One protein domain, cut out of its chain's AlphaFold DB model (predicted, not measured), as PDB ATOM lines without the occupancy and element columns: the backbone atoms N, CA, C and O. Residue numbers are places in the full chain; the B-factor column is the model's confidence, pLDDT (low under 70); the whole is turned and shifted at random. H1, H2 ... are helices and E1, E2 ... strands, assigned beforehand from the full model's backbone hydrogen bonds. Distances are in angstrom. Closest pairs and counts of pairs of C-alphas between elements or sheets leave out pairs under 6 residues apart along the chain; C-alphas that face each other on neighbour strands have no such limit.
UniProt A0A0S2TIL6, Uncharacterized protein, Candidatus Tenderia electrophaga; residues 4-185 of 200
ATOM      1  N   ALA A   4     272.262 162.153 170.713       31.47
ATOM      2  CA  ALA A   4     271.466 163.365 170.867       31.47
ATOM      3  C   ALA A   4     270.582 163.312 172.125       31.47
ATOM      4  O   ALA A   4     270.533 164.299 172.852       31.47
ATOM      5  N   ASP A   5     269.994 162.155 172.449       32.94
ATOM      6  CA  ASP A   5     269.190 161.958 173.668       32.94
ATOM      7  C   ASP A   5     270.064 162.111 174.923       32.94
ATOM      8  O   ASP A   5     269.660 162.750 175.885       32.94
ATOM      9  N   LEU A   6     271.297 161.592 174.896       29.70
ATOM     10  CA  LEU A   6     272.272 161.703 175.991       29.70
ATOM     11  C   LEU A   6     272.788 163.136 176.190       29.70
ATOM     12  O   LEU A   6     273.014 163.567 177.322       29.70
ATOM     13  N   VAL A   7     272.983 163.885 175.101       38.16
ATOM     14  CA  VAL A   7     273.376 165.303 175.146       38.16
ATOM     15  C   VAL A   7     272.209 166.171 175.617       38.16
ATOM     16  O   VAL A   7     272.420 167.057 176.444       38.16
ATOM     17  N   ALA A   8     270.990 165.889 175.153       35.97
ATOM     18  CA  ALA A   8     269.768 166.541 175.610       35.97
ATOM     19  C   ALA A   8     269.500 166.243 177.090       35.97
ATOM     20  O   ALA A   8     269.216 167.161 177.842       35.97
ATOM     21  N   GLU A   9     269.689 165.006 177.552       37.62
ATOM     22  CA  GLU A   9     269.520 164.624 178.958       37.62
ATOM     23  C   GLU A   9     270.595 165.246 179.862       37.62
ATOM     24  O   GLU A   9     270.310 165.657 180.990       37.62
ATOM     25  N   LYS A  10     271.832 165.385 179.366       41.25
ATOM     26  CA  LYS A  10     272.906 166.099 180.066       41.25
ATOM     27  C   LYS A  10     272.624 167.602 180.155       41.25
ATOM     28  O   LYS A  10     272.748 168.157 181.243       41.25
ATOM     29  N   ARG A  11     272.184 168.238 179.062       39.34
ATOM     30  CA  ARG A  11     271.764 169.650 179.051       39.34
ATOM     31  C   ARG A  11     270.533 169.877 179.911       39.34
ATOM     32  O   ARG A  11     270.523 170.799 180.704       39.34
ATOM     33  N   LEU A  12     269.549 168.987 179.858       38.12
ATOM     34  CA  LEU A  12     268.379 169.004 180.729       38.12
ATOM     35  C   LEU A  12     268.781 168.821 182.194       38.12
ATOM     36  O   LEU A  12     268.177 169.439 183.053       38.12
ATOM     37  N   ARG A  13     269.812 168.028 182.515       43.66
ATOM     38  CA  ARG A  13     270.396 167.973 183.867       43.66
ATOM     39  C   ARG A  13     271.113 169.259 184.256       43.66
ATOM     40  O   ARG A  13     271.023 169.639 185.414       43.66
ATOM     41  N   GLU A  14     271.815 169.909 183.339       42.16
ATOM     42  CA  GLU A  14     272.490 171.192 183.575       42.16
ATOM     43  C   GLU A  14     271.472 172.332 183.741       42.16
ATOM     44  O   GLU A  14     271.591 173.105 184.685       42.16
ATOM     45  N   TYR A  15     270.400 172.354 182.944       38.12
ATOM     46  CA  TYR A  15     269.246 173.238 183.099       38.12
ATOM     47  C   TYR A  15     268.473 172.924 184.367       38.12
ATOM     48  O   TYR A  15     268.207 173.829 185.133       38.12
ATOM     49  N   ARG A  16     268.179 171.654 184.663       38.56
ATOM     50  CA  ARG A  16     267.573 171.238 185.937       38.56
ATOM     51  C   ARG A  16     268.467 171.544 187.117       38.56
ATOM     52  O   ARG A  16     267.928 171.743 188.184       38.56
ATOM     53  N   LYS A  17     269.790 171.589 186.964       39.78
ATOM     54  CA  LYS A  17     270.715 172.025 188.012       39.78
ATOM     55  C   LYS A  17     270.678 173.543 188.163       39.78
ATOM     56  O   LYS A  17     270.475 174.003 189.271       39.78
ATOM     57  N   ALA A  18     270.710 174.305 187.071       35.34
ATOM     58  CA  ALA A  18     270.492 175.752 187.092       35.34
ATOM     59  C   ALA A  18     269.102 176.118 187.659       35.34
ATOM     60  O   ALA A  18     268.986 177.035 188.458       35.34
ATOM     61  N   PHE A  19     268.054 175.350 187.350       34.16
ATOM     62  CA  PHE A  19     266.694 175.463 187.891       34.16
ATOM     63  C   PHE A  19     266.524 174.803 189.273       34.16
ATOM     64  O   PHE A  19     265.604 175.165 189.993       34.16
ATOM     65  N   ALA A  20     267.355 173.854 189.697       36.50
ATOM     66  CA  ALA A  20     267.338 173.299 191.058       36.50
ATOM     67  C   ALA A  20     268.061 174.239 192.020       36.50
ATOM     68  O   ALA A  20     267.594 174.437 193.138       36.50
ATOM     69  N   ASP A  21     269.124 174.879 191.539       40.97
ATOM     70  CA  ASP A  21     269.809 175.960 192.225       40.97
ATOM     71  C   ASP A  21     268.899 177.211 192.267       40.97
ATOM     72  O   ASP A  21     268.909 177.900 193.284       40.97
ATOM     73  N   SER A  22     268.026 177.442 191.258       38.69
ATOM     74  CA  SER A  22     267.251 178.700 191.118       38.69
ATOM     75  C   SER A  22     265.721 178.685 191.243       38.69
ATOM     76  O   SER A  22     265.129 179.648 191.728       38.69
ATOM     77  N   GLY A  23     265.052 177.620 190.821       36.62
ATOM     78  CA  GLY A  23     263.602 177.546 190.593       36.62
ATOM     79  C   GLY A  23     262.839 176.543 191.467       36.62
ATOM     80  O   GLY A  23     261.642 176.716 191.693       36.62
ATOM     81  N   TRP A  24     263.491 175.530 192.045       36.97
ATOM     82  CA  TRP A  24     262.803 174.555 192.909       36.97
ATOM     83  C   TRP A  24     262.335 175.157 194.241       36.97
ATOM     84  O   TRP A  24     261.254 174.818 194.726       36.97
ATOM     85  N   ALA A  25     263.080 176.119 194.787       40.38
ATOM     86  CA  ALA A  25     262.654 176.876 195.961       40.38
ATOM     87  C   ALA A  25     261.471 177.824 195.652       40.38
ATOM     88  O   ALA A  25     260.625 178.004 196.521       40.38
ATOM     89  N   LEU A  26     261.337 178.347 194.418       39.06
ATOM     90  CA  LEU A  26     260.137 179.092 193.988       39.06
ATOM     91  C   LEU A  26     258.906 178.185 193.956       39.06
ATOM     92  O   LEU A  26     257.843 178.599 194.397       39.06
ATOM     93  N   ARG A  27     259.029 176.960 193.426       38.31
ATOM     94  CA  ARG A  27     257.909 176.009 193.342       38.31
ATOM     95  C   ARG A  27     257.475 175.535 194.726       38.31
ATOM     96  O   ARG A  27     256.281 175.418 194.987       38.31
ATOM     97  N   ALA A  28     258.436 175.282 195.615       41.81
ATOM     98  CA  ALA A  28     258.171 174.922 197.002       41.81
ATOM     99  C   ALA A  28     257.511 176.075 197.775       41.81
ATOM    100  O   ALA A  28     256.524 175.836 198.461       41.81
ATOM    101  N   GLU A  29     257.976 177.318 197.615       40.69
ATOM    102  CA  GLU A  29     257.356 178.502 198.231       40.69
ATOM    103  C   GLU A  29     255.993 178.835 197.619       40.69
ATOM    104  O   GLU A  29     255.053 179.101 198.355       40.69
ATOM    105  N   ALA A  30     255.838 178.752 196.296       39.09
ATOM    106  CA  ALA A  30     254.554 178.930 195.624       39.09
ATOM    107  C   ALA A  30     253.531 177.889 196.097       39.09
ATOM    108  O   ALA A  30     252.407 178.248 196.423       39.09
ATOM    109  N   ARG A  31     253.928 176.614 196.227       42.78
ATOM    110  CA  ARG A  31     253.071 175.548 196.777       42.78
ATOM    111  C   ARG A  31     252.805 175.707 198.277       42.78
ATOM    112  O   ARG A  31     251.700 175.408 198.717       42.78
ATOM    113  N   ALA A  32     253.782 176.184 199.050       40.72
ATOM    114  CA  ALA A  32     253.646 176.415 200.490       40.72
ATOM    115  C   ALA A  32     252.772 177.638 200.819       40.72
ATOM    116  O   ALA A  32     252.054 177.619 201.813       40.72
ATOM    117  N   ILE A  33     252.804 178.681 199.982       38.75
ATOM    118  CA  ILE A  33     252.005 179.907 200.136       38.75
ATOM    119  C   ILE A  33     250.597 179.730 199.545       38.75
ATOM    120  O   ILE A  33     249.639 180.252 200.109       38.75
ATOM    121  N   ALA A  34     250.449 178.987 198.440       39.62
ATOM    122  CA  ALA A  34     249.171 178.820 197.742       39.62
ATOM    123  C   ALA A  34     248.295 177.672 198.266       39.62
ATOM    124  O   ALA A  34     247.221 177.464 197.715       39.62
ATOM    125  N   GLY A  35     248.733 176.936 199.297       36.75
ATOM    126  CA  GLY A  35     247.911 175.967 200.028       36.75
ATOM    127  C   GLY A  35     246.976 175.145 199.138       36.75
ATOM    128  O   GLY A  35     245.770 175.290 199.252       36.75
ATOM    129  N   HIS A  36     247.530 174.301 198.261       40.41
ATOM    130  CA  HIS A  36     246.775 173.390 197.389       40.41
ATOM    131  C   HIS A  36     245.670 174.038 196.532       40.41
ATOM    132  O   HIS A  36     244.516 174.062 196.941       40.41
ATOM    133  N   THR A  37     245.985 174.445 195.297       38.12
ATOM    134  CA  THR A  37     245.216 174.172 194.053       38.12
ATOM    135  C   THR A  37     245.799 174.963 192.877       38.12
ATOM    136  O   THR A  37     246.371 176.034 193.066       38.12
ATOM    137  N   ASP A  38     245.662 174.408 191.671       49.12
ATOM    138  CA  ASP A  38     246.042 174.951 190.357       49.12
ATOM    139  C   ASP A  38     245.318 176.256 189.984       49.12
ATOM    140  O   ASP A  38     244.592 176.331 188.992       49.12
ATOM    141  N   ILE A  39     245.476 177.317 190.768       46.31
ATOM    142  CA  ILE A  39     244.778 178.572 190.495       46.31
ATOM    143  C   ILE A  39     245.716 179.527 189.745       46.31
ATOM    144  O   ILE A  39     246.369 180.409 190.311       46.31
ATOM    145  N   ARG A  40     245.776 179.322 188.423       59.41
ATOM    146  CA  ARG A  40     246.345 180.233 187.413       59.41
ATOM    147  C   ARG A  40     245.468 181.493 187.263       59.41
ATOM    148  O   ARG A  40     244.808 181.691 186.252       59.41
ATOM    149  N   GLU A  41     245.424 182.327 188.299       61.81
ATOM    150  CA  GLU A  41     244.694 183.616 188.336       61.81
ATOM    151  C   GLU A  41     245.623 184.839 188.193       61.81
ATOM    152  O   GLU A  41     245.234 185.973 188.477       61.81
ATOM    153  N   GLY A  42     246.891 184.620 187.842       73.00
ATOM    154  CA  GLY A  42     247.898 185.670 187.746       73.00
ATOM    155  C   GLY A  42     247.994 186.329 186.366       73.00
ATOM    156  O   GLY A  42     247.100 186.202 185.528       73.00
ATOM    157  N   PRO A  43     249.097 187.056 186.121       79.75
ATOM    158  CA  PRO A  43     249.384 187.661 184.827       79.75
ATOM    159  C   PRO A  43     249.406 186.631 183.693       79.75
ATOM    160  O   PRO A  43     249.879 185.504 183.869       79.75
ATOM    161  N   VAL A  44     248.945 187.054 182.517       80.56
ATOM    162  CA  VAL A  44     248.965 186.247 181.292       80.56
ATOM    163  C   VAL A  44     250.144 186.679 180.428       80.56
ATOM    164  O   VAL A  44     250.312 187.867 180.144       80.56
ATOM    165  N   PHE A  45     250.937 185.715 179.971       86.62
ATOM    166  CA  PHE A  45     252.071 185.944 179.083       86.62
ATOM    167  C   PHE A  45     251.805 185.311 177.720       86.62
ATOM    168  O   PHE A  45     251.538 184.114 177.620       86.62
ATOM    169  N   TYR A  46     251.918 186.124 176.675       86.81
ATOM    170  CA  TYR A  46     251.943 185.702 175.281       86.81
ATOM    171  C   TYR A  46     253.402 185.668 174.845       86.81
ATOM    172  O   TYR A  46     254.038 186.712 174.737       86.81
ATOM    173  N   LEU A  47     253.949 184.476 174.648       90.62
ATOM    174  CA  LEU A  47     255.323 184.276 174.209       90.62
ATOM    175  C   LEU A  47     255.298 183.996 172.708       90.62
ATOM    176  O   LEU A  47     254.775 182.959 172.288       90.62
ATOM    177  N   CYS A  48     255.859 184.904 171.913       90.12
ATOM    178  CA  CYS A  48     255.913 184.806 170.458       90.12
ATOM    179  C   CYS A  48     257.346 184.604 169.974       90.12
ATOM    180  O   CYS A  48     258.210 185.432 170.259       90.12
ATOM    181  N   ASP A  49     257.577 183.575 169.168       89.88
ATOM    182  CA  ASP A  49     258.852 183.359 168.495       89.88
ATOM    183  C   ASP A  49     258.724 183.691 167.009       89.88
ATOM    184  O   ASP A  49     258.048 182.994 166.249       89.88
ATOM    185  N   VAL A  50     259.374 184.778 166.589       89.69
ATOM    186  CA  VAL A  50     259.233 185.330 165.232       89.69
ATOM    187  C   VAL A  50     259.805 184.390 164.174       89.69
ATOM    188  O   VAL A  50     259.249 184.289 163.083       89.69
ATOM    189  N   ALA A  51     260.893 183.684 164.487       86.00
ATOM    190  CA  ALA A  51     261.558 182.797 163.537       86.00
ATOM    191  C   ALA A  51     260.706 181.561 163.213       86.00
ATOM    192  O   ALA A  51     260.578 181.158 162.054       86.00
ATOM    193  N   THR A  52     260.110 180.953 164.236       82.56
ATOM    194  CA  THR A  52     259.303 179.742 164.089       82.56
ATOM    195  C   THR A  52     257.830 180.036 163.842       82.56
ATOM    196  O   THR A  52     257.151 179.151 163.320       82.56
ATOM    197  N   GLY A  53     257.337 181.238 164.149       79.81
ATOM    198  CA  GLY A  53     255.915 181.577 164.083       79.81
ATOM    199  C   GLY A  53     255.104 180.983 165.237       79.81
ATOM    200  O   GLY A  53     253.893 180.830 165.111       79.81
ATOM    201  N   GLN A  54     255.745 180.561 166.327       84.19
ATOM    202  CA  GLN A  54     255.046 179.933 167.445       84.19
ATOM    203  C   GLN A  54     254.512 180.968 168.434       84.19
ATOM    204  O   GLN A  54     255.177 181.957 168.743       84.19
ATOM    205  N   LEU A  55     253.315 180.695 168.954       81.31
ATOM    206  CA  LEU A  55     252.694 181.418 170.058       81.31
ATOM    207  C   LEU A  55     252.433 180.433 171.199       81.31
ATOM    208  O   LEU A  55     251.706 179.457 171.025       81.31
ATOM    209  N   HIS A  56     252.977 180.735 172.372       85.31
ATOM    210  CA  HIS A  56     252.668 180.048 173.620       85.31
ATOM    211  C   HIS A  56     251.975 181.015 174.573       85.31
ATOM    212  O   HIS A  56     252.413 182.152 174.737       85.31
ATOM    213  N   VAL A  57     250.896 180.565 175.209       79.00
ATOM    214  CA  VAL A  57     250.176 181.354 176.212       79.00
ATOM    215  C   VAL A  57     250.330 180.656 177.548       79.00
ATOM    216  O   VAL A  57     249.909 179.514 177.685       79.00
ATOM    217  N   VAL A  58     250.928 181.344 178.516       82.69
ATOM    218  CA  VAL A  58     251.108 180.824 179.875       82.69
ATOM    219  C   VAL A  58     250.510 181.793 180.880       82.69
ATOM    220  O   VAL A  58     250.562 183.011 180.706       82.69
ATOM    221  N   VAL A  59     249.923 181.251 181.941       75.81
ATOM    222  CA  VAL A  59     249.309 182.044 183.006       75.81
ATOM    223  C   VAL A  59     250.056 181.753 184.293       75.81
ATOM    224  O   VAL A  59     250.154 180.600 184.712       75.81
ATOM    225  N   ALA A  60     250.605 182.794 184.912       77.62
ATOM    226  CA  ALA A  60     251.311 182.628 186.171       77.62
ATOM    227  C   ALA A  60     250.353 182.535 187.359       77.62
ATOM    228  O   ALA A  60     249.154 182.814 187.285       77.62
ATOM    229  N   ILE A  61     250.927 182.171 188.497       73.25
ATOM    230  CA  ILE A  61     250.251 182.251 189.783       73.25
ATOM    231  C   ILE A  61     249.986 183.706 190.178       73.25
ATOM    232  O   ILE A  61     250.708 184.642 189.813       73.25
ATOM    233  N   LYS A  62     248.955 183.891 190.995       72.75
ATOM    234  CA  LYS A  62     248.658 185.171 191.636       72.75
ATOM    235  C   LYS A  62     249.865 185.649 192.460       72.75
ATOM    236  O   LYS A  62     250.512 184.854 193.136       72.75
ATOM    237  N   ASN A  63     250.160 186.950 192.413       72.94
ATOM    238  CA  ASN A  63     251.279 187.605 193.117       72.94
ATOM    239  C   ASN A  63     252.695 187.185 192.665       72.94
ATOM    240  O   ASN A  63     253.662 187.396 193.399       72.94
ATOM    241  N   VAL A  64     252.857 186.613 191.464       75.12
ATOM    242  CA  VAL A  64     254.176 186.180 190.963       75.12
ATOM    243  C   VAL A  64     255.226 187.304 190.948       75.12
ATOM    244  O   VAL A  64     256.393 187.053 191.241       75.12
ATOM    245  N   PHE A  65     254.824 188.554 190.693       76.75
ATOM    246  CA  PHE A  65     255.739 189.699 190.703       76.75
ATOM    247  C   PHE A  65     256.218 190.071 192.110       76.75
ATOM    248  O   PHE A  65     257.403 190.335 192.284       76.75
ATOM    249  N   ASP A  66     255.360 189.984 193.129       75.25
ATOM    250  CA  ASP A  66     255.763 190.228 194.523       75.25
ATOM    251  C   ASP A  66     256.745 189.151 195.014       75.25
ATOM    252  O   ASP A  66     257.592 189.384 195.879       75.25
ATOM    253  N   ILE A  67     256.617 187.928 194.491       72.56
ATOM    254  CA  ILE A  67     257.562 186.838 194.749       72.56
ATOM    255  C   ILE A  67     258.894 187.129 194.046       72.56
ATOM    256  O   ILE A  67     259.948 187.032 194.678       72.56
ATOM    257  N   ALA A  68     258.852 187.522 192.770       71.06
ATOM    258  CA  ALA A  68     260.030 187.888 191.989       71.06
ATOM    259  C   ALA A  68     260.818 189.045 192.631       71.06
ATOM    260  O   ALA A  68     262.036 188.952 192.797       71.06
ATOM    261  N   GLU A  69     260.126 190.100 193.060       71.62
ATOM    262  CA  GLU A  69     260.729 191.291 193.658       71.62
ATOM    263  C   GLU A  69     261.400 190.997 195.005       71.62
ATOM    264  O   GLU A  69     262.560 191.364 195.210       71.62
ATOM    265  N   ARG A  70     260.730 190.256 195.899       71.00
ATOM    266  CA  ARG A  70     261.324 189.831 197.182       71.00
ATOM    267  C   ARG A  70     262.604 189.025 196.986       71.00
ATOM    268  O   ARG A  70     263.555 189.160 197.759       71.00
ATOM    269  N   ARG A  71     262.640 188.194 195.944       66.12
ATOM    270  CA  ARG A  71     263.803 187.368 195.616       66.12
ATOM    271  C   ARG A  71     264.959 188.191 195.060       66.12
ATOM    272  O   ARG A  71     266.097 187.965 195.462       66.12
ATOM    273  N   ASN A  72     264.666 189.180 194.217       65.44
ATOM    274  CA  ASN A  72     265.661 190.142 193.747       65.44
ATOM    275  C   ASN A  72     266.295 190.914 194.925       65.44
ATOM    276  O   ASN A  72     267.512 191.040 195.012       65.44
ATOM    277  N   GLN A  73     265.481 191.355 195.892       65.62
ATOM    278  CA  GLN A  73     265.945 192.113 197.066       65.62
ATOM    279  C   GLN A  73     266.775 191.285 198.062       65.62
ATOM    280  O   GLN A  73     267.592 191.839 198.792       65.62
ATOM    281  N   SER A  74     266.596 189.962 198.087       63.47
ATOM    282  CA  SER A  74     267.262 189.058 199.037       63.47
ATOM    283  C   SER A  74     268.616 188.522 198.537       63.47
ATOM    284  O   SER A  74     269.148 187.578 199.115       63.47
ATOM    285  N   GLY A  75     269.177 189.104 197.469       57.50
ATOM    286  CA  GLY A  75     270.428 188.636 196.861       57.50
ATOM    287  C   GLY A  75     270.263 187.320 196.098       57.50
ATOM    288  O   GLY A  75     271.133 186.456 196.170       57.50
ATOM    289  N   GLY A  76     269.120 187.151 195.422       60.00
ATOM    290  CA  GLY A  76     268.841 186.011 194.549       60.00
ATOM    291  C   GLY A  76     269.693 185.987 193.269       60.00
ATOM    292  O   GLY A  76     270.799 186.518 193.219       60.00
ATOM    293  N   PHE A  77     269.177 185.346 192.217       55.16
ATOM    294  CA  PHE A  77     269.896 185.176 190.949       55.16
ATOM    295  C   PHE A  77     270.195 186.514 190.272       55.16
ATOM    296  O   PHE A  77     269.303 187.368 190.219       55.16
ATOM    297  N   PRO A  78     271.405 186.690 189.711       67.38
ATOM    298  CA  PRO A  78     271.690 187.795 188.815       67.38
ATOM    299  C   PRO A  78     270.621 187.870 187.725       67.38
ATOM    300  O   PRO A  78     270.292 186.876 187.082       67.38
ATOM    301  N   TYR A  79     270.073 189.064 187.518       67.56
ATOM    302  CA  TYR A  79     269.023 189.316 186.530       67.56
ATOM    303  C   TYR A  79     269.359 188.743 185.143       67.56
ATOM    304  O   TYR A  79     268.494 188.158 184.489       67.56
ATOM    305  N   GLN A  80     270.621 188.874 184.727       68.94
ATOM    306  CA  GLN A  80     271.099 188.362 183.449       68.94
ATOM    307  C   GLN A  80     270.966 186.836 183.350       68.94
ATOM    308  O   GLN A  80     270.472 186.344 182.342       68.94
ATOM    309  N   ASP A  81     271.281 186.098 184.417       72.06
ATOM    310  CA  ASP A  81     271.188 184.634 184.437       72.06
ATOM    311  C   ASP A  81     269.742 184.165 184.246       72.06
ATOM    312  O   ASP A  81     269.483 183.168 183.573       72.06
ATOM    313  N   ILE A  82     268.778 184.906 184.804       70.06
ATOM    314  CA  ILE A  82     267.358 184.609 184.608       70.06
ATOM    315  C   ILE A  82     266.937 184.885 183.161       70.06
ATOM    316  O   ILE A  82     266.202 184.086 182.579       70.06
ATOM    317  N   CYS A  83     267.401 185.992 182.572       70.94
ATOM    318  CA  CYS A  83     267.130 186.316 181.171       70.94
ATOM    319  C   CYS A  83     267.684 185.236 180.236       70.94
ATOM    320  O   CYS A  83     266.968 184.763 179.353       70.94
ATOM    321  N   ASP A  84     268.925 184.814 180.471       74.31
ATOM    322  CA  ASP A  84     269.622 183.824 179.654       74.31
ATOM    323  C   ASP A  84     268.980 182.436 179.798       74.31
ATOM    324  O   ASP A  84     268.750 181.741 178.802       74.31
ATOM    325  N   ALA A  85     268.620 182.041 181.025       76.94
ATOM    326  CA  ALA A  85     267.940 180.776 181.294       76.94
ATOM    327  C   ALA A  85     266.538 180.737 180.671       76.94
ATOM    328  O   ALA A  85     266.169 179.739 180.049       76.94
ATOM    329  N   PHE A  86     265.766 181.821 180.798       83.50
ATOM    330  CA  PHE A  86     264.438 181.918 180.199       83.50
ATOM    331  C   PHE A  86     264.504 181.915 178.667       83.50
ATOM    332  O   PHE A  86     263.776 181.150 178.033       83.50
ATOM    333  N   GLY A  87     265.403 182.705 178.070       82.88
ATOM    334  CA  GLY A  87     265.605 182.726 176.620       82.88
ATOM    335  C   GLY A  87     266.027 181.370 176.064       82.88
ATOM    336  O   GLY A  87     265.482 180.926 175.053       82.88
ATOM    337  N   SER A  88     266.921 180.668 176.767       82.88
ATOM    338  CA  SER A  88     267.351 179.316 176.394       82.88
ATOM    339  C   SER A  88     266.201 178.311 176.456       82.88
ATOM    340  O   SER A  88     265.952 177.616 175.473       82.88
ATOM    341  N   LEU A  89     265.453 178.270 177.569       83.00
ATOM    342  CA  LEU A  89     264.296 177.380 177.726       83.00
ATOM    343  C   LEU A  89     263.257 177.623 176.628       83.00
ATOM    344  O   LEU A  89     262.765 176.682 176.009       83.00
ATOM    345  N   TYR A  90     262.926 178.890 176.384       87.00
ATOM    346  CA  TYR A  90     261.924 179.242 175.390       87.00
ATOM    347  C   TYR A  90     262.376 178.878 173.969       87.00
ATOM    348  O   TYR A  90     261.584 178.342 173.194       87.00
ATOM    349  N   SER A  91     263.657 179.082 173.653       84.88
ATOM    350  CA  SER A  91     264.259 178.638 172.392       84.88
ATOM    351  C   SER A  91     264.170 177.124 172.207       84.88
ATOM    352  O   SER A  91     263.755 176.654 171.148       84.88
ATOM    353  N   ASP A  92     264.503 176.350 173.240       83.06
ATOM    354  CA  ASP A  92     264.455 174.889 173.183       83.06
ATOM    355  C   ASP A  92     263.034 174.355 172.988       83.06
ATOM    356  O   ASP A  92     262.835 173.420 172.209       83.06
ATOM    357  N   ILE A  93     262.039 174.974 173.627       83.88
ATOM    358  CA  ILE A  93     260.626 174.648 173.402       83.88
ATOM    359  C   ILE A  93     260.234 174.983 171.960       83.88
ATOM    360  O   ILE A  93     259.656 174.142 171.270       83.88
ATOM    361  N   CYS A  94     260.611 176.165 171.460       82.38
ATOM    362  CA  CYS A  94     260.244 176.573 170.103       82.38
ATOM    363  C   CYS A  94     260.865 175.688 169.017       82.38
ATOM    364  O   CYS A  94     260.239 175.399 167.995       82.38
ATOM    365  N   ASN A  95     262.082 175.207 169.262       83.50
ATOM    366  CA  ASN A  95     262.795 174.304 168.365       83.50
ATOM    367  C   ASN A  95     262.344 172.838 168.492       83.50
ATOM    368  O   ASN A  95     262.813 171.995 167.729       83.50
ATOM    369  N   GLY A  96     261.448 172.516 169.432       79.75
ATOM    370  CA  GLY A  96     260.994 171.147 169.688       79.75
ATOM    371  C   GLY A  96     262.037 170.264 170.381       79.75
ATOM    372  O   GLY A  96     261.893 169.043 170.384       79.75
ATOM    373  N   ASN A  97     263.076 170.861 170.975       77.88
ATOM    374  CA  ASN A  97     264.080 170.149 171.772       77.88
ATOM    375  C   ASN A  97     263.506 169.699 173.124       77.88
ATOM    376  O   ASN A  97     263.959 168.706 173.695       77.88
ATOM    377  N   ILE A  98     262.520 170.442 173.635       76.19
ATOM    378  CA  ILE A  98     261.790 170.163 174.872       76.19
ATOM    379  C   ILE A  98     260.291 170.182 174.554       76.19
ATOM    380  O   ILE A  98     259.804 171.081 173.871       76.19
ATOM    381  N   GLY A  99     259.558 169.176 175.035       76.06
ATOM    382  CA  GLY A  99     258.100 169.143 174.936       76.06
ATOM    383  C   GLY A  99     257.443 170.118 175.915       76.06
ATOM    384  O   GLY A  99     257.957 170.347 177.006       76.06
ATOM    385  N   LEU A 100     256.290 170.671 175.537       75.12
ATOM    386  CA  LEU A 100     255.490 171.523 176.417       75.12
ATOM    387  C   LEU A 100     254.581 170.660 177.307       75.12
ATOM    388  O   LEU A 100     253.418 170.433 176.973       75.12
ATOM    389  N   ASP A 101     255.140 170.135 178.393       78.69
ATOM    390  CA  ASP A 101     254.392 169.504 179.485       78.69
ATOM    391  C   ASP A 101     254.105 170.503 180.625       78.69
ATOM    392  O   ASP A 101     254.539 171.657 180.581       78.69
ATOM    393  N   ASP A 102     253.376 170.063 181.655       72.31
ATOM    394  CA  ASP A 102     253.003 170.911 182.798       72.31
ATOM    395  C   ASP A 102     254.228 171.513 183.516       72.31
ATOM    396  O   ASP A 102     254.168 172.626 184.038       72.31
ATOM    397  N   GLU A 103     255.361 170.796 183.551       74.25
ATOM    398  CA  GLU A 103     256.594 171.290 184.173       74.25
ATOM    399  C   GLU A 103     257.236 172.391 183.319       74.25
ATOM    400  O   GLU A 103     257.631 173.431 183.850       74.25
ATOM    401  N   ALA A 104     257.317 172.193 182.003       75.19
ATOM    402  CA  ALA A 104     257.801 173.198 181.064       75.19
ATOM    403  C   ALA A 104     256.924 174.458 181.074       75.19
ATOM    404  O   ALA A 104     257.450 175.573 181.030       75.19
ATOM    405  N   GLU A 105     255.605 174.302 181.194       75.56
ATOM    406  CA  GLU A 105     254.669 175.421 181.277       75.56
ATOM    407  C   GLU A 105     254.838 176.226 182.579       75.56
ATOM    408  O   GLU A 105     254.929 177.457 182.532       75.56
ATOM    409  N   ASP A 106     254.980 175.547 183.727       73.81
ATOM    410  CA  ASP A 106     255.303 176.172 185.020       73.81
ATOM    411  C   ASP A 106     256.615 176.978 184.933       73.81
ATOM    412  O   ASP A 106     256.708 178.116 185.411       73.81
ATOM    413  N   MET A 107     257.647 176.393 184.315       75.75
ATOM    414  CA  MET A 107     258.955 177.031 184.155       75.75
ATOM    415  C   MET A 107     258.899 178.243 183.221       75.75
ATOM    416  O   MET A 107     259.521 179.263 183.524       75.75
ATOM    417  N   LEU A 108     258.135 178.171 182.128       82.38
ATOM    418  CA  LEU A 108     257.908 179.307 181.235       82.38
ATOM    419  C   LEU A 108     257.185 180.451 181.948       82.38
ATOM    420  O   LEU A 108     257.615 181.599 181.839       82.38
ATOM    421  N   ALA A 109     256.123 180.153 182.700       81.12
ATOM    422  CA  ALA A 109     255.371 181.163 183.438       81.12
ATOM    423  C   ALA A 109     256.252 181.880 184.471       81.12
ATOM    424  O   ALA A 109     256.228 183.111 184.579       81.12
ATOM    425  N   LEU A 110     257.073 181.127 185.208       76.38
ATOM    426  CA  LEU A 110     257.998 181.695 186.182       76.38
ATOM    427  C   LEU A 110     259.130 182.490 185.514       76.38
ATOM    428  O   LEU A 110     259.418 183.609 185.941       76.38
ATOM    429  N   GLY A 111     259.751 181.935 184.470       80.88
ATOM    430  CA  GLY A 111     260.824 182.589 183.722       80.88
ATOM    431  C   GLY A 111     260.366 183.915 183.117       80.88
ATOM    432  O   GLY A 111     261.010 184.939 183.330       80.88
ATOM    433  N   ALA A 112     259.194 183.928 182.475       85.12
ATOM    434  CA  ALA A 112     258.583 185.143 181.946       85.12
ATOM    435  C   ALA A 112     258.298 186.163 183.058       85.12
ATOM    436  O   ALA A 112     258.594 187.347 182.908       85.12
ATOM    437  N   SER A 113     257.786 185.717 184.206       81.38
ATOM    438  CA  SER A 113     257.491 186.604 185.335       81.38
ATOM    439  C   SER A 113     258.742 187.280 185.894       81.38
ATOM    440  O   SER A 113     258.738 188.488 186.125       81.38
ATOM    441  N   LEU A 114     259.821 186.520 186.093       77.75
ATOM    442  CA  LEU A 114     261.092 187.056 186.578       77.75
ATOM    443  C   LEU A 114     261.758 187.970 185.543       77.75
ATOM    444  O   LEU A 114     262.292 189.015 185.907       77.75
ATOM    445  N   TYR A 115     261.683 187.608 184.261       80.44
ATOM    446  CA  TYR A 115     262.169 188.432 183.160       80.44
ATOM    447  C   TYR A 115     261.468 189.800 183.135       80.44
ATOM    448  O   TYR A 115     262.116 190.847 183.189       80.44
ATOM    449  N   ILE A 116     260.130 189.805 183.167       81.38
ATOM    450  CA  ILE A 116     259.329 191.034 183.251       81.38
ATOM    451  C   ILE A 116     259.649 191.824 184.522       81.38
ATOM    452  O   ILE A 116     259.813 193.045 184.448       81.38
ATOM    453  N   ALA A 117     259.780 191.152 185.668       76.06
ATOM    454  CA  ALA A 117     260.138 191.804 186.924       76.06
ATOM    455  C   ALA A 117     261.483 192.535 186.820       76.06
ATOM    456  O   ALA A 117     261.599 193.703 187.189       76.06
ATOM    457  N   GLY A 118     262.492 191.881 186.254       70.62
ATOM    458  CA  GLY A 118     263.819 192.463 186.136       70.62
ATOM    459  C   GLY A 118     263.921 193.615 185.128       70.62
ATOM    460  O   GLY A 118     264.724 194.521 185.334       70.62
ATOM    461  N   THR A 119     263.042 193.680 184.121       69.19
ATOM    462  CA  THR A 119     262.926 194.879 183.262       69.19
ATOM    463  C   THR A 119     262.244 196.073 183.938       69.19
ATOM    464  O   THR A 119     262.117 197.126 183.316       69.19
ATOM    465  N   GLN A 120     261.754 195.919 185.177       68.12
ATOM    466  CA  GLN A 120     260.940 196.899 185.916       68.12
ATOM    467  C   GLN A 120     259.668 197.362 185.178       68.12
ATOM    468  O   GLN A 120     258.936 198.223 185.667       68.12
ATOM    469  N   GLY A 121     259.336 196.756 184.031       59.41
ATOM    470  CA  GLY A 121     258.190 197.141 183.210       59.41
ATOM    471  C   GLY A 121     256.851 196.984 183.934       59.41
ATOM    472  O   GLY A 121     255.911 197.728 183.661       59.41
ATOM    473  N   TYR A 122     256.775 196.074 184.911       65.19
ATOM    474  CA  TYR A 122     255.579 195.852 185.726       65.19
ATOM    475  C   TYR A 122     255.280 196.993 186.710       65.19
ATOM    476  O   TYR A 122     254.112 197.218 187.025       65.19
ATOM    477  N   GLN A 123     256.284 197.758 187.162       65.62
ATOM    478  CA  GLN A 123     256.083 198.852 188.125       65.62
ATOM    479  C   GLN A 123     255.239 199.985 187.520       65.62
ATOM    480  O   GLN A 123     254.400 200.582 188.195       65.62
ATOM    481  N   LEU A 124     255.385 200.231 186.212       60.47
ATOM    482  CA  LEU A 124     254.555 201.186 185.468       60.47
ATOM    483  C   LEU A 124     253.077 200.769 185.421       60.47
ATOM    484  O   LEU A 124     252.198 201.627 185.354       60.47
ATOM    485  N   VAL A 125     252.808 199.462 185.466       60.66
ATOM    486  CA  VAL A 125     251.469 198.866 185.362       60.66
ATOM    487  C   VAL A 125     250.826 198.711 186.748       60.66
ATOM    488  O   VAL A 125     249.646 199.024 186.907       60.66
ATOM    489  N   GLN A 126     251.597 198.316 187.771       60.69
ATOM    490  CA  GLN A 126     251.144 198.249 189.170       60.69
ATOM    491  C   GLN A 126     250.703 199.619 189.697       60.69
ATOM    492  O   GLN A 126     249.634 199.723 190.297       60.69
ATOM    493  N   ASN A 127     251.452 200.684 189.392       56.84
ATOM    494  CA  ASN A 127     251.093 202.051 189.790       56.84
ATOM    495  C   ASN A 127     249.761 202.540 189.185       56.84
ATOM    496  O   ASN A 127     249.193 203.520 189.660       56.84
ATOM    497  N   GLN A 128     249.242 201.860 188.155       58.06
ATOM    498  CA  GLN A 128     247.956 202.164 187.521       58.06
ATOM    499  C   GLN A 128     246.788 201.322 188.069       58.06
ATOM    500  O   GLN A 128     245.667 201.463 187.582       58.06
ATOM    501  N   GLY A 129     247.015 200.452 189.062       55.44
ATOM    502  CA  GLY A 129     245.960 199.663 189.714       55.44
ATOM    503  C   GLY A 129     245.310 198.596 188.822       55.44
ATOM    504  O   GLY A 129     244.185 198.174 189.081       55.44
ATOM    505  N   LEU A 130     245.988 198.170 187.753       56.47
ATOM    506  CA  LEU A 130     245.451 197.211 186.789       56.47
ATOM    507  C   LEU A 130     245.526 195.783 187.347       56.47
ATOM    508  O   LEU A 130     246.612 195.267 187.589       56.47
ATOM    509  N   GLN A 131     244.369 195.136 187.526       53.34
ATOM    510  CA  GLN A 131     244.291 193.781 188.095       53.34
ATOM    511  C   GLN A 131     244.473 192.649 187.069       53.34
ATOM    512  O   GLN A 131     244.779 191.531 187.465       53.34
ATOM    513  N   ASN A 132     244.388 192.945 185.766       60.91
ATOM    514  CA  ASN A 132     244.611 191.981 184.683       60.91
ATOM    515  C   ASN A 132     245.815 192.425 183.856       60.91
ATOM    516  O   ASN A 132     245.688 193.243 182.939       60.91
ATOM    517  N   MET A 133     246.996 191.934 184.227       74.88
ATOM    518  CA  MET A 133     248.232 192.276 183.531       74.88
ATOM    519  C   MET A 133     248.524 191.240 182.456       74.88
ATOM    520  O   MET A 133     248.711 190.061 182.748       74.88
ATOM    521  N   HIS A 134     248.569 191.708 181.215       80.06
ATOM    522  CA  HIS A 134     248.946 190.903 180.068       80.06
ATOM    523  C   HIS A 134     250.293 191.407 179.567       80.06
ATOM    524  O   HIS A 134     250.515 192.617 179.458       80.06
ATOM    525  N   TYR A 135     251.181 190.476 179.254       87.25
ATOM    526  CA  TYR A 135     252.494 190.778 178.711       87.25
ATOM    527  C   TYR A 135     252.696 190.000 177.423       87.25
ATOM    528  O   TYR A 135     252.444 188.800 177.362       87.25
ATOM    529  N   LEU A 136     253.168 190.695 176.400       89.62
ATOM    530  CA  LEU A 136     253.681 190.103 175.180       89.62
ATOM    531  C   LEU A 136     255.205 190.035 175.300       89.62
ATOM    532  O   LEU A 136     255.848 191.041 175.589       89.62
ATOM    533  N   VAL A 137     255.782 188.859 175.091       91.62
ATOM    534  CA  VAL A 137     257.228 188.652 175.011       91.62
ATOM    535  C   VAL A 137     257.540 188.174 173.606       91.62
ATOM    536  O   VAL A 137     257.109 187.097 173.206       91.62
ATOM    537  N   ILE A 138     258.276 188.983 172.854       92.88
ATOM    538  CA  ILE A 138     258.644 188.684 171.470       92.88
ATOM    539  C   ILE A 138     260.100 188.244 171.443       92.88
ATOM    540  O   ILE A 138     260.976 189.002 171.851       92.88
ATOM    541  N   ARG A 139     260.361 187.040 170.942       90.88
ATOM    542  CA  ARG A 139     261.700 186.566 170.610       90.88
ATOM    543  C   ARG A 139     261.969 186.793 169.129       90.88
ATOM    544  O   ARG A 139     261.213 186.320 168.279       90.88
ATOM    545  N   HIS A 140     263.052 187.493 168.816       90.75
ATOM    546  CA  HIS A 140     263.538 187.633 167.446       90.75
ATOM    547  C   HIS A 140     265.064 187.721 167.408       90.75
ATOM    548  O   HIS A 140     265.701 188.103 168.387       90.75
ATOM    549  N   TRP A 141     265.645 187.396 166.253       89.31
ATOM    550  CA  TRP A 141     267.083 187.514 166.033       89.31
ATOM    551  C   TRP A 141     267.507 188.984 165.937       89.31
ATOM    552  O   TRP A 141     266.840 189.776 165.262       89.31
ATOM    553  N   ASP A 142     268.615 189.328 166.584       90.12
ATOM    554  CA  ASP A 142     269.349 190.574 166.404       90.12
ATOM    555  C   ASP A 142     270.547 190.325 165.486       90.12
ATOM    556  O   ASP A 142     271.553 189.733 165.877       90.12
ATOM    557  N   TYR A 143     270.439 190.805 164.248       90.31
ATOM    558  CA  TYR A 143     271.489 190.655 163.242       90.31
ATOM    559  C   TYR A 143     272.736 191.504 163.514       90.31
ATOM    560  O   TYR A 143     273.797 191.169 162.991       90.31
ATOM    561  N   ALA A 144     272.640 192.573 164.309       90.75
ATOM    562  CA  ALA A 144     273.795 193.400 164.649       90.75
ATOM    563  C   ALA A 144     274.701 192.701 165.671       90.75
ATOM    564  O   ALA A 144     275.922 192.829 165.600       90.75
ATOM    565  N   ASN A 145     274.097 191.955 166.602       88.62
ATOM    566  CA  ASN A 145     274.795 191.313 167.719       88.62
ATOM    567  C   ASN A 145     274.884 189.782 167.608       88.62
ATOM    568  O   ASN A 145     275.473 189.154 168.483       88.62
ATOM    569  N   ASP A 146     274.332 189.194 166.545       88.50
ATOM    570  CA  ASP A 146     274.347 187.749 166.275       88.50
ATOM    571  C   ASP A 146     273.781 186.916 167.441       88.50
ATOM    572  O   ASP A 146     274.347 185.907 167.862       88.50
ATOM    573  N   MET A 147     272.658 187.374 168.004       85.81
ATOM    574  CA  MET A 147     272.019 186.740 169.158       85.81
ATOM    575  C   MET A 147     270.498 186.917 169.157       85.81
ATOM    576  O   MET A 147     269.958 187.799 168.496       85.81
ATOM    577  N   ASP A 148     269.795 186.102 169.942       85.00
ATOM    578  CA  ASP A 148     268.370 186.305 170.199       85.00
ATOM    579  C   ASP A 148     268.136 187.475 171.158       85.00
ATOM    580  O   ASP A 148     268.787 187.595 172.197       85.00
ATOM    581  N   ILE A 149     267.128 188.288 170.848       86.88
ATOM    582  CA  ILE A 149     266.560 189.271 171.767       86.88
ATOM    583  C   ILE A 149     265.184 188.802 172.216       86.88
ATOM    584  O   ILE A 149     264.355 188.376 171.413       86.88
ATOM    585  N   LEU A 150     264.933 188.957 173.514       87.94
ATOM    586  CA  LEU A 150     263.599 188.949 174.094       87.94
ATOM    587  C   LEU A 150     263.132 190.394 174.284       87.94
ATOM    588  O   LEU A 150     263.859 191.231 174.819       87.94
ATOM    589  N   ARG A 151     261.915 190.696 173.839       88.31
ATOM    590  CA  ARG A 151     261.311 192.026 173.906       88.31
ATOM    591  C   ARG A 151     259.998 191.964 174.685       88.31
ATOM    592  O   ARG A 151     259.004 191.475 174.147       88.31
ATOM    593  N   PRO A 152     259.966 192.456 175.934       88.25
ATOM    594  CA  PRO A 152     258.753 192.481 176.728       88.25
ATOM    595  C   PRO A 152     257.940 193.744 176.469       88.25
ATOM    596  O   PRO A 152     258.479 194.851 176.420       88.25
ATOM    597  N   VAL A 153     256.627 193.575 176.347       88.38
ATOM    598  CA  VAL A 153     255.672 194.644 176.063       88.38
ATOM    599  C   VAL A 153     254.435 194.461 176.943       88.38
ATOM    600  O   VAL A 153     253.742 193.450 176.821       88.38
ATOM    601  N   PRO A 154     254.120 195.414 177.837       86.19
ATOM    602  CA  PRO A 154     252.855 195.389 178.561       86.19
ATOM    603  C   PRO A 154     251.698 195.702 177.602       86.19
ATOM    604  O   PRO A 154     251.765 196.668 176.840       86.19
ATOM    605  N   ILE A 155     250.616 194.920 177.657       83.31
ATOM    606  CA  ILE A 155     249.416 195.126 176.830       83.31
ATOM    607  C   ILE A 155     248.161 195.262 177.707       83.31
ATOM    608  O   ILE A 155     248.035 194.643 178.766       83.31
ATOM    609  N   LYS A 156     247.236 196.146 177.310       71.56
ATOM    610  CA  LYS A 156     246.082 196.534 178.140       71.56
ATOM    611  C   LYS A 156     244.873 195.597 178.014       71.56
ATOM    612  O   LYS A 156     244.125 195.695 177.046       71.56
ATOM    613  N   GLY A 157     244.564 194.900 179.111       60.59
ATOM    614  CA  GLY A 157     243.229 194.913 179.732       60.59
ATOM    615  C   GLY A 157     242.054 194.320 178.946       60.59
ATOM    616  O   GLY A 157     240.969 194.902 178.963       60.59
ATOM    617  N   LYS A 158     242.234 193.164 178.307       53.25
ATOM    618  CA  LYS A 158     241.133 192.261 177.921       53.25
ATOM    619  C   LYS A 158     241.299 190.934 178.657       53.25
ATOM    620  O   LYS A 158     242.397 190.646 179.097       53.25
ATOM    621  N   ALA A 159     240.239 190.130 178.780       52.53
ATOM    622  CA  ALA A 159     240.338 188.814 179.424       52.53
ATOM    623  C   ALA A 159     241.345 187.897 178.707       52.53
ATOM    624  O   ALA A 159     242.165 187.274 179.364       52.53
ATOM    625  N   PHE A 160     241.312 187.863 177.372       62.69
ATOM    626  CA  PHE A 160     242.307 187.231 176.504       62.69
ATOM    627  C   PHE A 160     242.313 187.937 175.140       62.69
ATOM    628  O   PHE A 160     241.332 188.592 174.778       62.69
ATOM    629  N   TYR A 161     243.407 187.791 174.396       64.81
ATOM    630  CA  TYR A 161     243.549 188.227 173.007       64.81
ATOM    631  C   TYR A 161     243.453 187.034 172.061       64.81
ATOM    632  O   TYR A 161     244.012 185.972 172.346       64.81
ATOM    633  N   ALA A 162     242.772 187.226 170.934       67.56
ATOM    634  CA  ALA A 162     242.775 186.263 169.844       67.56
ATOM    635  C   ALA A 162     244.163 186.204 169.166       67.56
ATOM    636  O   ALA A 162     244.888 187.206 169.178       67.56
ATOM    637  N   PRO A 163     244.542 185.070 168.546       72.12
ATOM    638  CA  PRO A 163     245.808 184.935 167.823       72.12
ATOM    639  C   PRO A 163     246.064 186.066 166.816       72.12
ATOM    640  O   PRO A 163     247.151 186.633 166.793       72.12
ATOM    641  N   GLU A 164     245.051 186.475 166.050       72.06
ATOM    642  CA  GLU A 164     245.165 187.536 165.041       72.06
ATOM    643  C   GLU A 164     245.413 188.918 165.672       72.06
ATOM    644  O   GLU A 164     246.096 189.764 165.094       72.06
ATOM    645  N   GLU A 165     244.888 189.153 166.880       74.44
ATOM    646  CA  GLU A 165     245.184 190.371 167.641       74.44
ATOM    647  C   GLU A 165     246.641 190.372 168.124       74.44
ATOM    648  O   GLU A 165     247.295 191.415 168.097       74.44
ATOM    649  N   ILE A 166     247.164 189.208 168.529       80.62
ATOM    650  CA  ILE A 166     248.571 189.050 168.910       80.62
ATOM    651  C   ILE A 166     249.490 189.247 167.703       80.62
ATOM    652  O   ILE A 166     250.493 189.946 167.836       80.62
ATOM    653  N   GLU A 167     249.139 188.724 166.524       80.56
ATOM    654  CA  GLU A 167     249.892 188.988 165.289       80.56
ATOM    655  C   GLU A 167     250.024 190.487 165.019       80.56
ATOM    656  O   GLU A 167     251.133 190.993 164.848       80.56
ATOM    657  N   GLY A 168     248.903 191.212 165.070       85.19
ATOM    658  CA  GLY A 168     248.898 192.657 164.860       85.19
ATOM    659  C   GLY A 168     249.741 193.422 165.887       85.19
ATOM    660  O   GLY A 168     250.393 194.404 165.532       85.19
ATOM    661  N   LEU A 169     249.765 192.979 167.149       90.19
ATOM    662  CA  LEU A 169     250.614 193.572 168.186       90.19
ATOM    663  C   LEU A 169     252.103 193.287 167.946       90.19
ATOM    664  O   LEU A 169     252.920 194.196 168.090       90.19
ATOM    665  N   VAL A 170     252.462 192.063 167.548       90.50
ATOM    666  CA  VAL A 170     253.846 191.702 167.198       90.50
ATOM    667  C   VAL A 170     254.335 192.549 166.024       90.50
ATOM    668  O   VAL A 170     255.413 193.140 166.110       90.50
ATOM    669  N   ASP A 171     253.527 192.689 164.972       92.12
ATOM    670  CA  ASP A 171     253.863 193.505 163.801       92.12
ATOM    671  C   ASP A 171     254.116 194.971 164.167       92.12
ATOM    672  O   ASP A 171     255.092 195.570 163.708       92.12
ATOM    673  N   GLN A 172     253.278 195.544 165.036       91.81
ATOM    674  CA  GLN A 172     253.456 196.915 165.522       91.81
ATOM    675  C   GLN A 172     254.769 197.083 166.289       91.81
ATOM    676  O   GLN A 172     255.502 198.045 166.047       91.81
ATOM    677  N   VAL A 173     255.091 196.154 167.192       91.81
ATOM    678  CA  VAL A 173     256.323 196.222 167.991       91.81
ATOM    679  C   VAL A 173     257.556 196.070 167.102       91.81
ATOM    680  O   VAL A 173     258.475 196.880 167.201       91.81
ATOM    681  N   LEU A 174     257.559 195.105 166.178       91.44
ATOM    682  CA  LEU A 174     258.673 194.911 165.248       91.44
ATOM    683  C   LEU A 174     258.841 196.093 164.287       91.44
ATOM    684  O   LEU A 174     259.965 196.404 163.903       91.44
ATOM    685  N   ALA A 175     257.761 196.767 163.885       90.25
ATOM    686  CA  ALA A 175     257.852 197.985 163.080       90.25
ATOM    687  C   ALA A 175     258.507 199.141 163.858       90.25
ATOM    688  O   ALA A 175     259.361 199.841 163.311       90.25
ATOM    689  N   ILE A 176     258.154 199.313 165.138       90.62
ATOM    690  CA  ILE A 176     258.783 200.303 166.025       90.62
ATOM    691  C   ILE A 176     260.270 199.988 166.212       90.62
ATOM    692  O   ILE A 176     261.110 200.876 166.051       90.62
ATOM    693  N   ASP A 177     260.607 198.732 166.507       90.81
ATOM    694  CA  ASP A 177     261.993 198.323 166.730       90.81
ATOM    695  C   ASP A 177     262.824 198.441 165.441       90.81
ATOM    696  O   ASP A 177     263.946 198.934 165.506       90.81
ATOM    697  N   ARG A 178     262.273 198.118 164.261       90.12
ATOM    698  CA  ARG A 178     262.932 198.368 162.961       90.12
ATOM    699  C   ARG A 178     263.215 199.846 162.718       90.12
ATOM    700  O   ARG A 178     264.263 200.182 162.178       90.12
ATOM    701  N   ASN A 179     262.291 200.729 163.089       90.12
ATOM    702  CA  ASN A 179     262.478 202.167 162.915       90.12
ATOM    703  C   ASN A 179     263.551 202.730 163.863       90.12
ATOM    704  O   ASN A 179     264.313 203.611 163.476       90.12
ATOM    705  N   ASN A 180     263.614 202.223 165.098       90.19
ATOM    706  CA  ASN A 180     264.534 202.720 166.123       90.19
ATOM    707  C   ASN A 180     265.922 202.058 166.073       90.19
ATOM    708  O   ASN A 180     266.915 202.692 166.424       90.19
ATOM    709  N   HIS A 181     265.983 200.796 165.650       90.69
ATOM    710  CA  HIS A 181     267.180 199.951 165.611       90.69
ATOM    711  C   HIS A 181     267.245 199.156 164.294       90.69
ATOM    712  O   HIS A 181     267.168 197.922 164.305       90.69
ATOM    713  N   PRO A 182     267.341 199.836 163.136       90.25
ATOM    714  CA  PRO A 182     267.309 199.181 161.826       90.25
ATOM    715  C   PRO A 182     268.468 198.199 161.613       90.25
ATOM    716  O   PRO A 182     268.321 197.230 160.873       90.25
ATOM    717  N   ASP A 183     269.601 198.419 162.283       89.94
ATOM    718  CA  ASP A 183     270.789 197.564 162.279       89.94
ATOM    719  C   ASP A 183     270.517 196.143 162.792       89.94
ATOM    720  O   ASP A 183     271.174 195.196 162.361       89.94
ATOM    721  N   ARG A 184     269.500 195.967 163.644       89.19
ATOM    722  CA  ARG A 184     269.128 194.660 164.201       89.19
ATOM    723  C   ARG A 184     268.391 193.758 163.219       89.19
ATOM    724  O   ARG A 184     268.131 192.602 163.545       89.19
ATOM    725  N   PHE A 185     268.032 194.253 162.034       88.31
ATOM    726  CA  PHE A 185     267.197 193.541 161.070       88.31
ATOM    727  C   PHE A 185     267.923 193.316 159.744       88.31
ATOM    728  O   PHE A 185     268.607 194.188 159.219       88.31
TER     729      PHE A 185
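This is residues 4 to 185 of the 200 residues of an uncharacterized protein of Candidatus Tenderia electrophaga (UniProt A0A0S2TIL6). A twisted sheet of four strands stands between helices, in three layers: H4 and H5 cross one face with H6 over E3 on that same face, and H7 crosses the other face. H3 packs on H5 away from the sheet, and H1 and H2 lie farthest from the middle, beyond H4 and H5. The 182 printed residues hold seven named helices and four named strands, in the order H1 H2 E1 E2 H3 H4 H5 H6 E3 E4 H7. The sheet runs E2 E1 E3 E4 and is mixed; the class is mixed, helices and strands. The whole is compact, with a radius of gyration of the C-alphas of 16.3 A and spans of 47 by 45 by 31 A.

Start at edge strand E2, residues 54 to 59, which forms an antiparallel hairpin with E1, residues 44 to 49; N 47 and O 56 are 2.8 A apart. E1 is parallel to E3, residues 133 to 142, with N 46 and O 135 at 2.8 A. E3 forms an antiparallel hairpin with edge strand E4, residues 147 to 156; look at N 138 and O 151, 2.9 A. H5, residues 102 to 118, runs across the strands at a height over the sheet of 9.0 A; its Ala 109 and Val 58 of E2 have their C-alphas 5.6 A apart. H4, residues 79 to 94, on the same face, forms a helical hairpin with H5: they touch, closest C-alphas Phe 86 and Gly 111, 5.1 A, opposite ways at a tilt of 38 degrees, only just steep. H6, residues 121 to 126, also on that face, runs along E3, at 9 degrees on the local plane. On the opposite face H7, residues 163 to 180, runs across; the C-alphas of Val 170 and Ile 138 are 7.1 A apart. H3, residues 64 to 73, touches residues 110 to 117 of H5 alone, closest C-alphas Ala 68 and Leu 114, 5.6 A. H1, residues 4 to 22, is close to but not clearly touching H4, closest C-alphas Tyr 15 and Ala 85, 7.9 A. H2, residues 24 to 33, is near H3 and H5, and meets H1 only through their link. Every O i to N i+4 pair is within hydrogen-bond range in H1, H2, H3, H4, H5 and H7; H6 has 1 of 2.

Find C-alpha 4 at (271.466, 163.365, 170.867); from there H1 runs 25.7 A. E3 begins at C-alpha 133, (248.232, 192.276, 183.531), and spans 27.2 A; E4 spans 29.1 A. H4 measures 22.6 A, H5 24.3 A and H7 25.9 A, ending at C-alpha 180, (264.534, 202.720, 166.123).

The two C-alphas farthest apart are those of Gly 35 and Asp 183, 49.1 A. The printed part has no cut, and no link is long. Confidence is under 70 at residues 4 to 41, 71 to 80, 119 to 132 and 157 to 162.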